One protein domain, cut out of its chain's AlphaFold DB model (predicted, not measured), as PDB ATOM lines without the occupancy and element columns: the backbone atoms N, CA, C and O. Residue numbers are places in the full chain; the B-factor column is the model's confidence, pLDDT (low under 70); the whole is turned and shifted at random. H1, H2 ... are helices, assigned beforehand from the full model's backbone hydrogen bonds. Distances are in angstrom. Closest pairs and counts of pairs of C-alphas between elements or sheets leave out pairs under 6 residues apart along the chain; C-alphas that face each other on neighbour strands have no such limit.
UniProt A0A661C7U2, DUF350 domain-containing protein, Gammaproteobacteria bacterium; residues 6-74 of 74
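Overview. This is residues 6 to 74 of the 74 residues of the protein "DUF350 domain-containing protein" of Gammaproteobacteria bacterium (UniProt A0A661C7U2). Two long helices, H1 and H3, run side by side in opposite ways as a long rod, and the short helix H2 sits in the turn that joins them at one end. The printed part has 69 residues with three named helices, H1, H2 and H3 in that order, no named strand, and is all helix. It is loose, with a radius of gyration of the C-alphas of 15.2 A, and spans 47 by 18 by 14 A.

Along the chain. H1, residues 6 to 34, is 41.7 A long and begins at C-alpha 6 (180.058, 300.142, 182.089). H3, residues 48 to 72, is 36.1 A long and ends at C-alpha 72 (185.837, 293.090, 180.795). H2, residues 39 to 44, is 8.5 A long.

Arrangement. H1 and H3 touch at a shallow tilt of 16 degrees, opposite ways; their closest C-alphas, those of Asn 9 and Gly 72, are 5.0 A apart. H2 touches H3 at a steep tilt of 62 degrees, with residues 50 to 51 of H3 alone; the closest C-alphas, Leu 43 and Val 50, are 5.7 A apart. H1 and H2 are close but not clearly touching, with the C-alphas of Asn 32 and Ile 39 closest at 6.9 A. In H1, H2 and H3 every O i to N i+4 pair is within hydrogen-bond range.

Size, cuts and confidence. The C-alphas farthest apart, those of Ile 6 and Lys 45, are 47.6 A apart. The printed part has no cut, and both links are tight. Confidence is under 70 at residues 35 to 37 and residue 74.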
ATOM      1  N   ILE A   6     178.778 299.622 181.591       84.88
ATOM      2  CA  ILE A   6     180.058 300.142 182.089       84.88
ATOM      3  C   ILE A   6     180.319 299.759 183.556       84.88
ATOM      4  O   ILE A   6     181.444 299.429 183.919       84.88
ATOM      5  N   LEU A   7     179.280 299.780 184.399       86.69
ATOM      6  CA  LEU A   7     179.384 299.480 185.825       86.69
ATOM      7  C   LEU A   7     179.586 297.979 186.036       86.69
ATOM      8  O   LEU A   7     180.379 297.573 186.881       86.69
ATOM      9  N   LEU A   8     178.896 297.162 185.239       86.19
ATOM     10  CA  LEU A   8     178.985 295.706 185.303       86.19
ATOM     11  C   LEU A   8     180.388 295.212 184.917       86.19
ATOM     12  O   LEU A   8     180.973 294.392 185.621       86.19
ATOM     13  N   ASN A   9     180.958 295.799 183.866       87.75
ATOM     14  CA  ASN A   9     182.334 295.569 183.434       87.75
ATOM     15  C   ASN A   9     183.361 295.989 184.490       87.75
ATOM     16  O   ASN A   9     184.296 295.248 184.787       87.75
ATOM     17  N   PHE A  10     183.156 297.142 185.134       89.00
ATOM     18  CA  PHE A  10     184.040 297.599 186.205       89.00
ATOM     19  C   PHE A  10     184.045 296.634 187.397       89.00
ATOM     20  O   PHE A  10     185.104 296.274 187.911       89.00
ATOM     21  N   VAL A  11     182.863 296.163 187.807       90.06
ATOM     22  CA  VAL A  11     182.725 295.158 188.868       90.06
ATOM     23  C   VAL A  11     183.394 293.847 188.458       90.06
ATOM     24  O   VAL A  11     184.131 293.278 189.258       90.06
ATOM     25  N   TYR A  12     183.204 293.397 187.216       89.50
ATOM     26  CA  TYR A  12     183.828 292.182 186.694       89.50
ATOM     27  C   TYR A  12     185.361 292.244 186.739       89.50
ATOM     28  O   TYR A  12     185.993 291.340 187.285       89.50
ATOM     29  N   VAL A  13     185.964 293.329 186.240       90.88
ATOM     30  CA  VAL A  13     187.427 293.495 186.219       90.88
ATOM     31  C   VAL A  13     187.997 293.585 187.634       90.88
ATOM     32  O   VAL A  13     189.018 292.962 187.920       90.88
ATOM     33  N   ILE A  14     187.331 294.304 188.545       91.12
ATOM     34  CA  ILE A  14     187.753 294.379 189.951       91.12
ATOM     35  C   ILE A  14     187.700 292.993 190.595       91.12
ATOM     36  O   ILE A  14     188.666 292.565 191.228       91.12
ATOM     37  N   PHE A  15     186.596 292.268 190.417       91.50
ATOM     38  CA  PHE A  15     186.411 290.961 191.040       91.50
ATOM     39  C   PHE A  15     187.387 289.921 190.477       91.50
ATOM     40  O   PHE A  15     188.036 289.199 191.234       91.50
ATOM     41  N   GLY A  16     187.555 289.886 189.153       90.50
ATOM     42  CA  GLY A  16     188.509 289.008 188.479       90.50
ATOM     43  C   GLY A  16     189.967 289.349 188.805       90.50
ATOM     44  O   GLY A  16     190.779 288.449 189.028       90.50
ATOM     45  N   GLY A  17     190.300 290.638 188.918       90.88
ATOM     46  CA  GLY A  17     191.617 291.103 189.353       90.88
ATOM     47  C   GLY A  17     191.940 290.668 190.784       90.88
ATOM     48  O   GLY A  17     193.001 290.089 191.029       90.88
ATOM     49  N   ILE A  18     191.000 290.855 191.719       92.62
ATOM     50  CA  ILE A  18     191.132 290.394 193.111       92.62
ATOM     51  C   ILE A  18     191.308 288.873 193.162       92.62
ATOM     52  O   ILE A  18     192.192 288.379 193.864       92.62
ATOM     53  N   LEU A  19     190.511 288.126 192.393       91.38
ATOM     54  CA  LEU A  19     190.594 286.668 192.338       91.38
ATOM     55  C   LEU A  19     191.955 286.193 191.801       91.38
ATOM     56  O   LEU A  19     192.538 285.256 192.344       91.38
ATOM     57  N   THR A  20     192.501 286.877 190.794       90.44
ATOM     58  CA  THR A  20     193.818 286.569 190.213       90.44
ATOM     59  C   THR A  20     194.946 286.798 191.221       90.44
ATOM     60  O   THR A  20     195.809 285.936 191.398       90.44
ATOM     61  N   LEU A  21     194.917 287.917 191.951       89.38
ATOM     62  CA  LEU A  21     195.887 288.197 193.017       89.38
ATOM     63  C   LEU A  21     195.766 287.205 194.183       89.38
ATOM     64  O   LEU A  21     196.775 286.776 194.748       89.38
ATOM     65  N   PHE A  22     194.544 286.794 194.526       91.62
ATOM     66  CA  PHE A  22     194.311 285.772 195.543       91.62
ATOM     67  C   PHE A  22     194.932 284.427 195.144       91.62
ATOM     68  O   PHE A  22     195.658 283.818 195.936       91.62
ATOM     69  N   PHE A  23     194.725 284.004 193.893       87.75
ATOM     70  CA  PHE A  23     195.356 282.807 193.342       87.75
ATOM     71  C   PHE A  23     196.880 282.913 193.317       87.75
ATOM     72  O   PHE A  23     197.553 281.951 193.673       87.75
ATOM     73  N   MET A  24     197.442 284.078 192.984       87.12
ATOM     74  CA  MET A  24     198.891 284.292 193.042       87.12
ATOM     75  C   MET A  24     199.448 284.039 194.443       87.12
ATOM     76  O   MET A  24     200.433 283.318 194.605       87.12
ATOM     77  N   LYS A  25     198.800 284.599 195.469       86.50
ATOM     78  CA  LYS A  25     199.225 284.424 196.860       86.50
ATOM     79  C   LYS A  25     199.160 282.956 197.287       86.50
ATOM     80  O   LYS A  25     200.071 282.475 197.968       86.50
ATOM     81  N   ILE A  26     198.108 282.241 196.881       88.50
ATOM     82  CA  ILE A  26     197.968 280.796 197.105       88.50
ATOM     83  C   ILE A  26     199.091 280.027 196.416       88.50
ATOM     84  O   ILE A  26     199.748 279.225 197.075       88.50
ATOM     85  N   SER A  27     199.352 280.305 195.139       83.31
ATOM     86  CA  SER A  27     200.401 279.644 194.366       83.31
ATOM     87  C   SER A  27     201.759 279.828 195.034       83.31
ATOM     88  O   SER A  27     202.406 278.839 195.372       83.31
ATOM     89  N   CYS A  28     202.155 281.066 195.347       80.25
ATOM     90  CA  CYS A  28     203.413 281.333 196.048       80.25
ATOM     91  C   CYS A  28     203.491 280.615 197.405       80.25
ATOM     92  O   CYS A  28     204.535 280.067 197.750       80.25
ATOM     93  N   THR A  29     202.389 280.560 198.159       81.38
ATOM     94  CA  THR A  29     202.341 279.865 199.458       81.38
ATOM     95  C   THR A  29     202.482 278.349 199.305       81.38
ATOM     96  O   THR A  29     203.227 277.726 200.061       81.38
ATOM     97  N   MET A  30     201.789 277.739 198.337       80.44
ATOM     98  CA  MET A  30     201.889 276.303 198.070       80.44
ATOM     99  C   MET A  30     203.288 275.925 197.606       80.44
ATOM    100  O   MET A  30     203.846 274.951 198.106       80.44
ATOM    101  N   PHE A  31     203.883 276.720 196.720       77.25
ATOM    102  CA  PHE A  31     205.249 276.498 196.273       77.25
ATOM    103  C   PHE A  31     206.260 276.647 197.411       77.25
ATOM    104  O   PHE A  31     207.085 275.760 197.589       77.25
ATOM    105  N   ASN A  32     206.157 277.687 198.240       75.38
ATOM    106  CA  ASN A  32     207.038 277.849 199.400       75.38
ATOM    107  C   ASN A  32     206.903 276.701 200.421       75.38
ATOM    108  O   ASN A  32     207.823 276.428 201.178       75.38
ATOM    109  N   LYS A  33     205.750 276.021 200.462       74.19
ATOM    110  CA  LYS A  33     205.536 274.851 201.326       74.19
ATOM    111  C   LYS A  33     205.999 273.539 200.682       74.19
ATOM    112  O   LYS A  33     206.404 272.626 201.393       74.19
ATOM    113  N   MET A  34     205.913 273.426 199.358       74.31
ATOM    114  CA  MET A  34     206.391 272.266 198.596       74.31
ATOM    115  C   MET A  34     207.919 272.224 198.546       74.31
ATOM    116  O   MET A  34     208.529 271.158 198.549       74.31
ATOM    117  N   VAL A  35     208.524 273.402 198.500       67.31
ATOM    118  CA  VAL A  35     209.946 273.609 198.341       67.31
ATOM    119  C   VAL A  35     210.480 274.068 199.703       67.31
ATOM    120  O   VAL A  35     210.356 275.237 200.034       67.31
ATOM    121  N   SER A  36     211.013 273.155 200.529       63.44
ATOM    122  CA  SER A  36     211.465 273.402 201.926       63.44
ATOM    123  C   SER A  36     212.595 274.444 202.105       63.44
ATOM    124  O   SER A  36     213.241 274.483 203.150       63.44
ATOM    125  N   PHE A  37     212.875 275.274 201.104       69.19
ATOM    126  CA  PHE A  37     213.907 276.302 201.112       69.19
ATOM    127  C   PHE A  37     213.326 277.673 200.755       69.19
ATOM    128  O   PHE A  37     212.415 277.785 199.939       69.19
ATOM    129  N   ASN A  38     213.880 278.731 201.356       73.00
ATOM    130  CA  ASN A  38     213.466 280.104 201.078       73.00
ATOM    131  C   ASN A  38     213.770 280.470 199.622       73.00
ATOM    132  O   ASN A  38     214.928 280.610 199.226       73.00
ATOM    133  N   ILE A  39     212.710 280.694 198.847       75.69
ATOM    134  CA  ILE A  39     212.781 281.110 197.440       75.69
ATOM    135  C   ILE A  39     213.622 282.386 197.283       75.69
ATOM    136  O   ILE A  39     214.457 282.452 196.389       75.69
ATOM    137  N   SER A  40     213.458 283.380 198.161       77.38
ATOM    138  CA  SER A  40     214.215 284.639 198.091       77.38
ATOM    139  C   SER A  40     215.720 284.455 198.307       77.38
ATOM    140  O   SER A  40     216.510 285.082 197.602       77.38
ATOM    141  N   ASP A  41     216.118 283.571 199.226       83.25
ATOM    142  CA  ASP A  41     217.532 283.295 199.501       83.25
ATOM    143  C   ASP A  41     218.177 282.534 198.337       83.25
ATOM    144  O   ASP A  41     219.271 282.879 197.893       83.25
ATOM    145  N   GLU A  42     217.494 281.520 197.801       83.06
ATOM    146  CA  GLU A  42     217.990 280.742 196.660       83.06
ATOM    147  C   GLU A  42     218.015 281.557 195.362       83.06
ATOM    148  O   GLU A  42     218.952 281.437 194.572       83.06
ATOM    149  N   LEU A  43     217.046 282.452 195.165       83.25
ATOM    150  CA  LEU A  43     217.069 283.402 194.056       83.25
ATOM    151  C   LEU A  43     218.275 284.350 194.164       83.25
ATOM    152  O   LEU A  43     218.968 284.566 193.171       83.25
ATOM    153  N   GLY A  44     218.572 284.861 195.365       83.94
ATOM    154  CA  GLY A  44     219.740 285.713 195.623       83.94
ATOM    155  C   GLY A  44     221.083 284.994 195.447       83.94
ATOM    156  O   GLY A  44     222.058 285.603 195.014       83.94
ATOM    157  N   LYS A  45     221.128 283.684 195.706       88.12
ATOM    158  CA  LYS A  45     222.294 282.825 195.436       88.12
ATOM    159  C   LYS A  45     222.497 282.499 193.951       88.12
ATOM    160  O   LYS A  45     223.476 281.838 193.611       88.12
ATOM    161  N   GLY A  46     221.598 282.933 193.068       85.19
ATOM    162  CA  GLY A  46     221.684 282.665 191.631       85.19
ATOM    163  C   GLY A  46     221.149 281.291 191.222       85.19
ATOM    164  O   GLY A  46     221.542 280.764 190.182       85.19
ATOM    165  N   ASN A  47     220.252 280.693 192.012       87.81
ATOM    166  CA  ASN A  47     219.625 279.430 191.646       87.81
ATOM    167  C   ASN A  47     218.676 279.623 190.450       87.81
ATOM    168  O   ASN A  47     217.560 280.137 190.573       87.81
ATOM    169  N   VAL A  48     219.125 279.175 189.276       88.19
ATOM    170  CA  VAL A  48     218.404 279.324 188.003       88.19
ATOM    171  C   VAL A  48     217.030 278.646 188.036       88.19
ATOM    172  O   VAL A  48     216.088 279.164 187.437       88.19
ATOM    173  N   ALA A  49     216.873 277.540 188.772       87.62
ATOM    174  CA  ALA A  49     215.586 276.851 188.888       87.62
ATOM    175  C   ALA A  49     214.535 277.727 189.586       87.62
ATOM    176  O   ALA A  49     213.383 277.795 189.153       87.62
ATOM    177  N   VAL A  50     214.948 278.450 190.628       86.12
ATOM    178  CA  VAL A  50     214.080 279.391 191.342       86.12
ATOM    179  C   VAL A  50     213.782 280.621 190.479       86.12
ATOM    180  O   VAL A  50     212.640 281.075 190.434       86.12
ATOM    181  N   GLY A  51     214.767 281.108 189.720       88.00
ATOM    182  CA  GLY A  51     214.567 282.187 188.747       88.00
ATOM    183  C   GLY A  51     213.527 281.851 187.673       88.00
ATOM    184  O   GLY A  51     212.613 282.640 187.431       88.00
ATOM    185  N   LEU A  52     213.611 280.656 187.079       89.81
ATOM    186  CA  LEU A  52     212.634 280.146 186.104       89.81
ATOM    187  C   LEU A  52     211.227 280.023 186.696       89.81
ATOM    188  O   LEU A  52     210.237 280.355 186.043       89.81
ATOM    189  N   MET A  53     211.132 279.575 187.944       87.19
ATOM    190  CA  MET A  53     209.863 279.432 188.647       87.19
ATOM    191  C   MET A  53     209.192 280.793 188.903       87.19
ATOM    192  O   MET A  53     208.015 280.962 188.578       87.19
ATOM    193  N   VAL A  54     209.942 281.792 189.383       87.00
ATOM    194  CA  VAL A  54     209.431 283.164 189.569       87.00
ATOM    195  C   VAL A  54     209.027 283.789 188.228       87.00
ATOM    196  O   VAL A  54     207.953 284.384 188.132       87.00
ATOM    197  N   MET A  55     209.825 283.595 187.173       91.69
ATOM    198  CA  MET A  55     209.489 284.035 185.813       91.69
ATOM    199  C   MET A  55     208.143 283.459 185.346       91.69
ATOM    200  O   MET A  55     207.292 284.206 184.863       91.69
ATOM    201  N   GLY A  56     207.919 282.153 185.525       90.88
ATOM    202  CA  GLY A  56     206.664 281.500 185.147       90.88
ATOM    203  C   GLY A  56     205.447 282.067 185.884       90.88
ATOM    204  O   GLY A  56     204.412 282.312 185.265       90.88
ATOM    205  N   ILE A  57     205.585 282.348 187.185       87.38
ATOM    206  CA  ILE A  57     204.517 282.960 187.990       87.38
ATOM    207  C   ILE A  57     204.162 284.354 187.456       87.38
ATOM    208  O   ILE A  57     202.982 284.653 187.285       87.38
ATOM    209  N   PHE A  58     205.156 285.194 187.149       89.44
ATOM    210  CA  PHE A  58     204.912 286.537 186.613       89.44
ATOM    211  C   PHE A  58     204.261 286.518 185.228       89.44
ATOM    212  O   PHE A  58     203.324 287.279 184.988       89.44
ATOM    213  N   ILE A  59     204.713 285.636 184.331       94.25
ATOM    214  CA  ILE A  59     204.114 285.487 182.997       94.25
ATOM    215  C   ILE A  59     202.658 285.026 183.118       94.25
ATOM    216  O   ILE A  59     201.768 285.636 182.526       94.25
ATOM    217  N   GLY A  60     202.393 283.997 183.928       92.12
ATOM    218  CA  GLY A  60     201.037 283.490 184.148       92.12
ATOM    219  C   GLY A  60     200.103 284.540 184.754       92.12
ATOM    220  O   GLY A  60     198.951 284.665 184.328       92.12
ATOM    221  N   LEU A  61     200.605 285.340 185.698       90.44
ATOM    222  CA  LEU A  61     199.859 286.447 186.287       90.44
ATOM    223  C   LEU A  61     199.525 287.524 185.250       90.44
ATOM    224  O   LEU A  61     198.381 287.968 185.179       90.44
ATOM    225  N   GLY A  62     200.505 287.917 184.434       91.44
ATOM    226  CA  GLY A  62     200.329 288.920 183.388       91.44
ATOM    227  C   GLY A  62     199.296 288.498 182.345       91.44
ATOM    228  O   GLY A  62     198.414 289.284 182.008       91.44
ATOM    229  N   ILE A  63     199.350 287.241 181.892       93.81
ATOM    230  CA  ILE A  63     198.373 286.687 180.942       93.81
ATOM    231  C   ILE A  63     196.974 286.667 181.562       93.81
ATOM    232  O   ILE A  63     196.011 287.085 180.924       93.81
ATOM    233  N   SER A  64     196.858 286.223 182.816       91.19
ATOM    234  CA  SER A  64     195.570 286.108 183.508       91.19
ATOM    235  C   SER A  64     194.924 287.476 183.742       91.19
ATOM    236  O   SER A  64     193.754 287.667 183.420       91.19
ATOM    237  N   LEU A  65     195.691 288.458 184.232       90.81
ATOM    238  CA  LEU A  65     195.217 289.834 184.407       90.81
ATOM    239  C   LEU A  65     194.859 290.482 183.065       90.81
ATOM    240  O   LEU A  65     193.803 291.099 182.951       90.81
ATOM    241  N   GLY A  66     195.705 290.310 182.045       91.06
ATOM    242  CA  GLY A  66     195.447 290.826 180.701       91.06
ATOM    243  C   GLY A  66     194.163 290.262 180.094       91.06
ATOM    244  O   GLY A  66     193.381 291.013 179.516       91.06
ATOM    245  N   LEU A  67     193.901 288.966 180.287       90.69
ATOM    246  CA  LEU A  67     192.678 288.313 179.825       90.69
ATOM    247  C   LEU A  67     191.437 288.840 180.556       90.69
ATOM    248  O   LEU A  67     190.458 289.189 179.907       90.69
ATOM    249  N   VAL A  68     191.476 288.935 181.888       89.06
ATOM    250  CA  VAL A  68     190.347 289.441 182.689       89.06
ATOM    251  C   VAL A  68     189.998 290.880 182.308       89.06
ATOM    252  O   VAL A  68     188.825 291.206 182.138       89.06
ATOM    253  N   ILE A  69     191.006 291.739 182.147       88.25
ATOM    254  CA  ILE A  69     190.796 293.134 181.748       88.25
ATOM    255  C   ILE A  69     190.278 293.205 180.304       88.25
ATOM    256  O   ILE A  69     189.341 293.950 180.035       88.25
ATOM    257  N   GLY A  70     190.851 292.415 179.390       87.12
ATOM    258  CA  GLY A  70     190.456 292.390 177.979       87.12
ATOM    259  C   GLY A  70     189.017 291.922 177.762       87.12
ATOM    260  O   GLY A  70     188.291 292.544 176.994       87.12
ATOM    261  N   LEU A  71     188.585 290.882 178.481       84.88
ATOM    262  CA  LEU A  71     187.207 290.378 178.441       84.88
ATOM    263  C   LEU A  71     186.211 291.305 179.149       84.88
ATOM    264  O   LEU A  71     185.030 291.290 178.834       84.88
ATOM    265  N   GLY A  72     186.673 292.103 180.114       78.38
ATOM    266  CA  GLY A  72     185.837 293.090 180.795       78.38
ATOM    267  C   GLY A  72     185.628 294.387 180.010       78.38
ATOM    268  O   GLY A  72     184.815 295.203 180.424       78.38
ATOM    269  N   LEU A  73     186.359 294.624 178.916       70.38
ATOM    270  CA  LEU A  73     186.188 295.806 178.057       70.38
ATOM    271  C   LEU A  73     185.562 295.499 176.685       70.38
ATOM    272  O   LEU A  73     185.314 296.440 175.930       70.38
ATOM    273  N   SER A  74     185.335 294.221 176.362       63.41
ATOM    274  CA  SER A  74     184.685 293.749 175.128       63.41
ATOM    275  C   SER A  74     183.174 293.649 175.278       63.41
ATOM    276  O   SER A  74     182.464 294.077 174.345       63.41
TER     277      SER A  74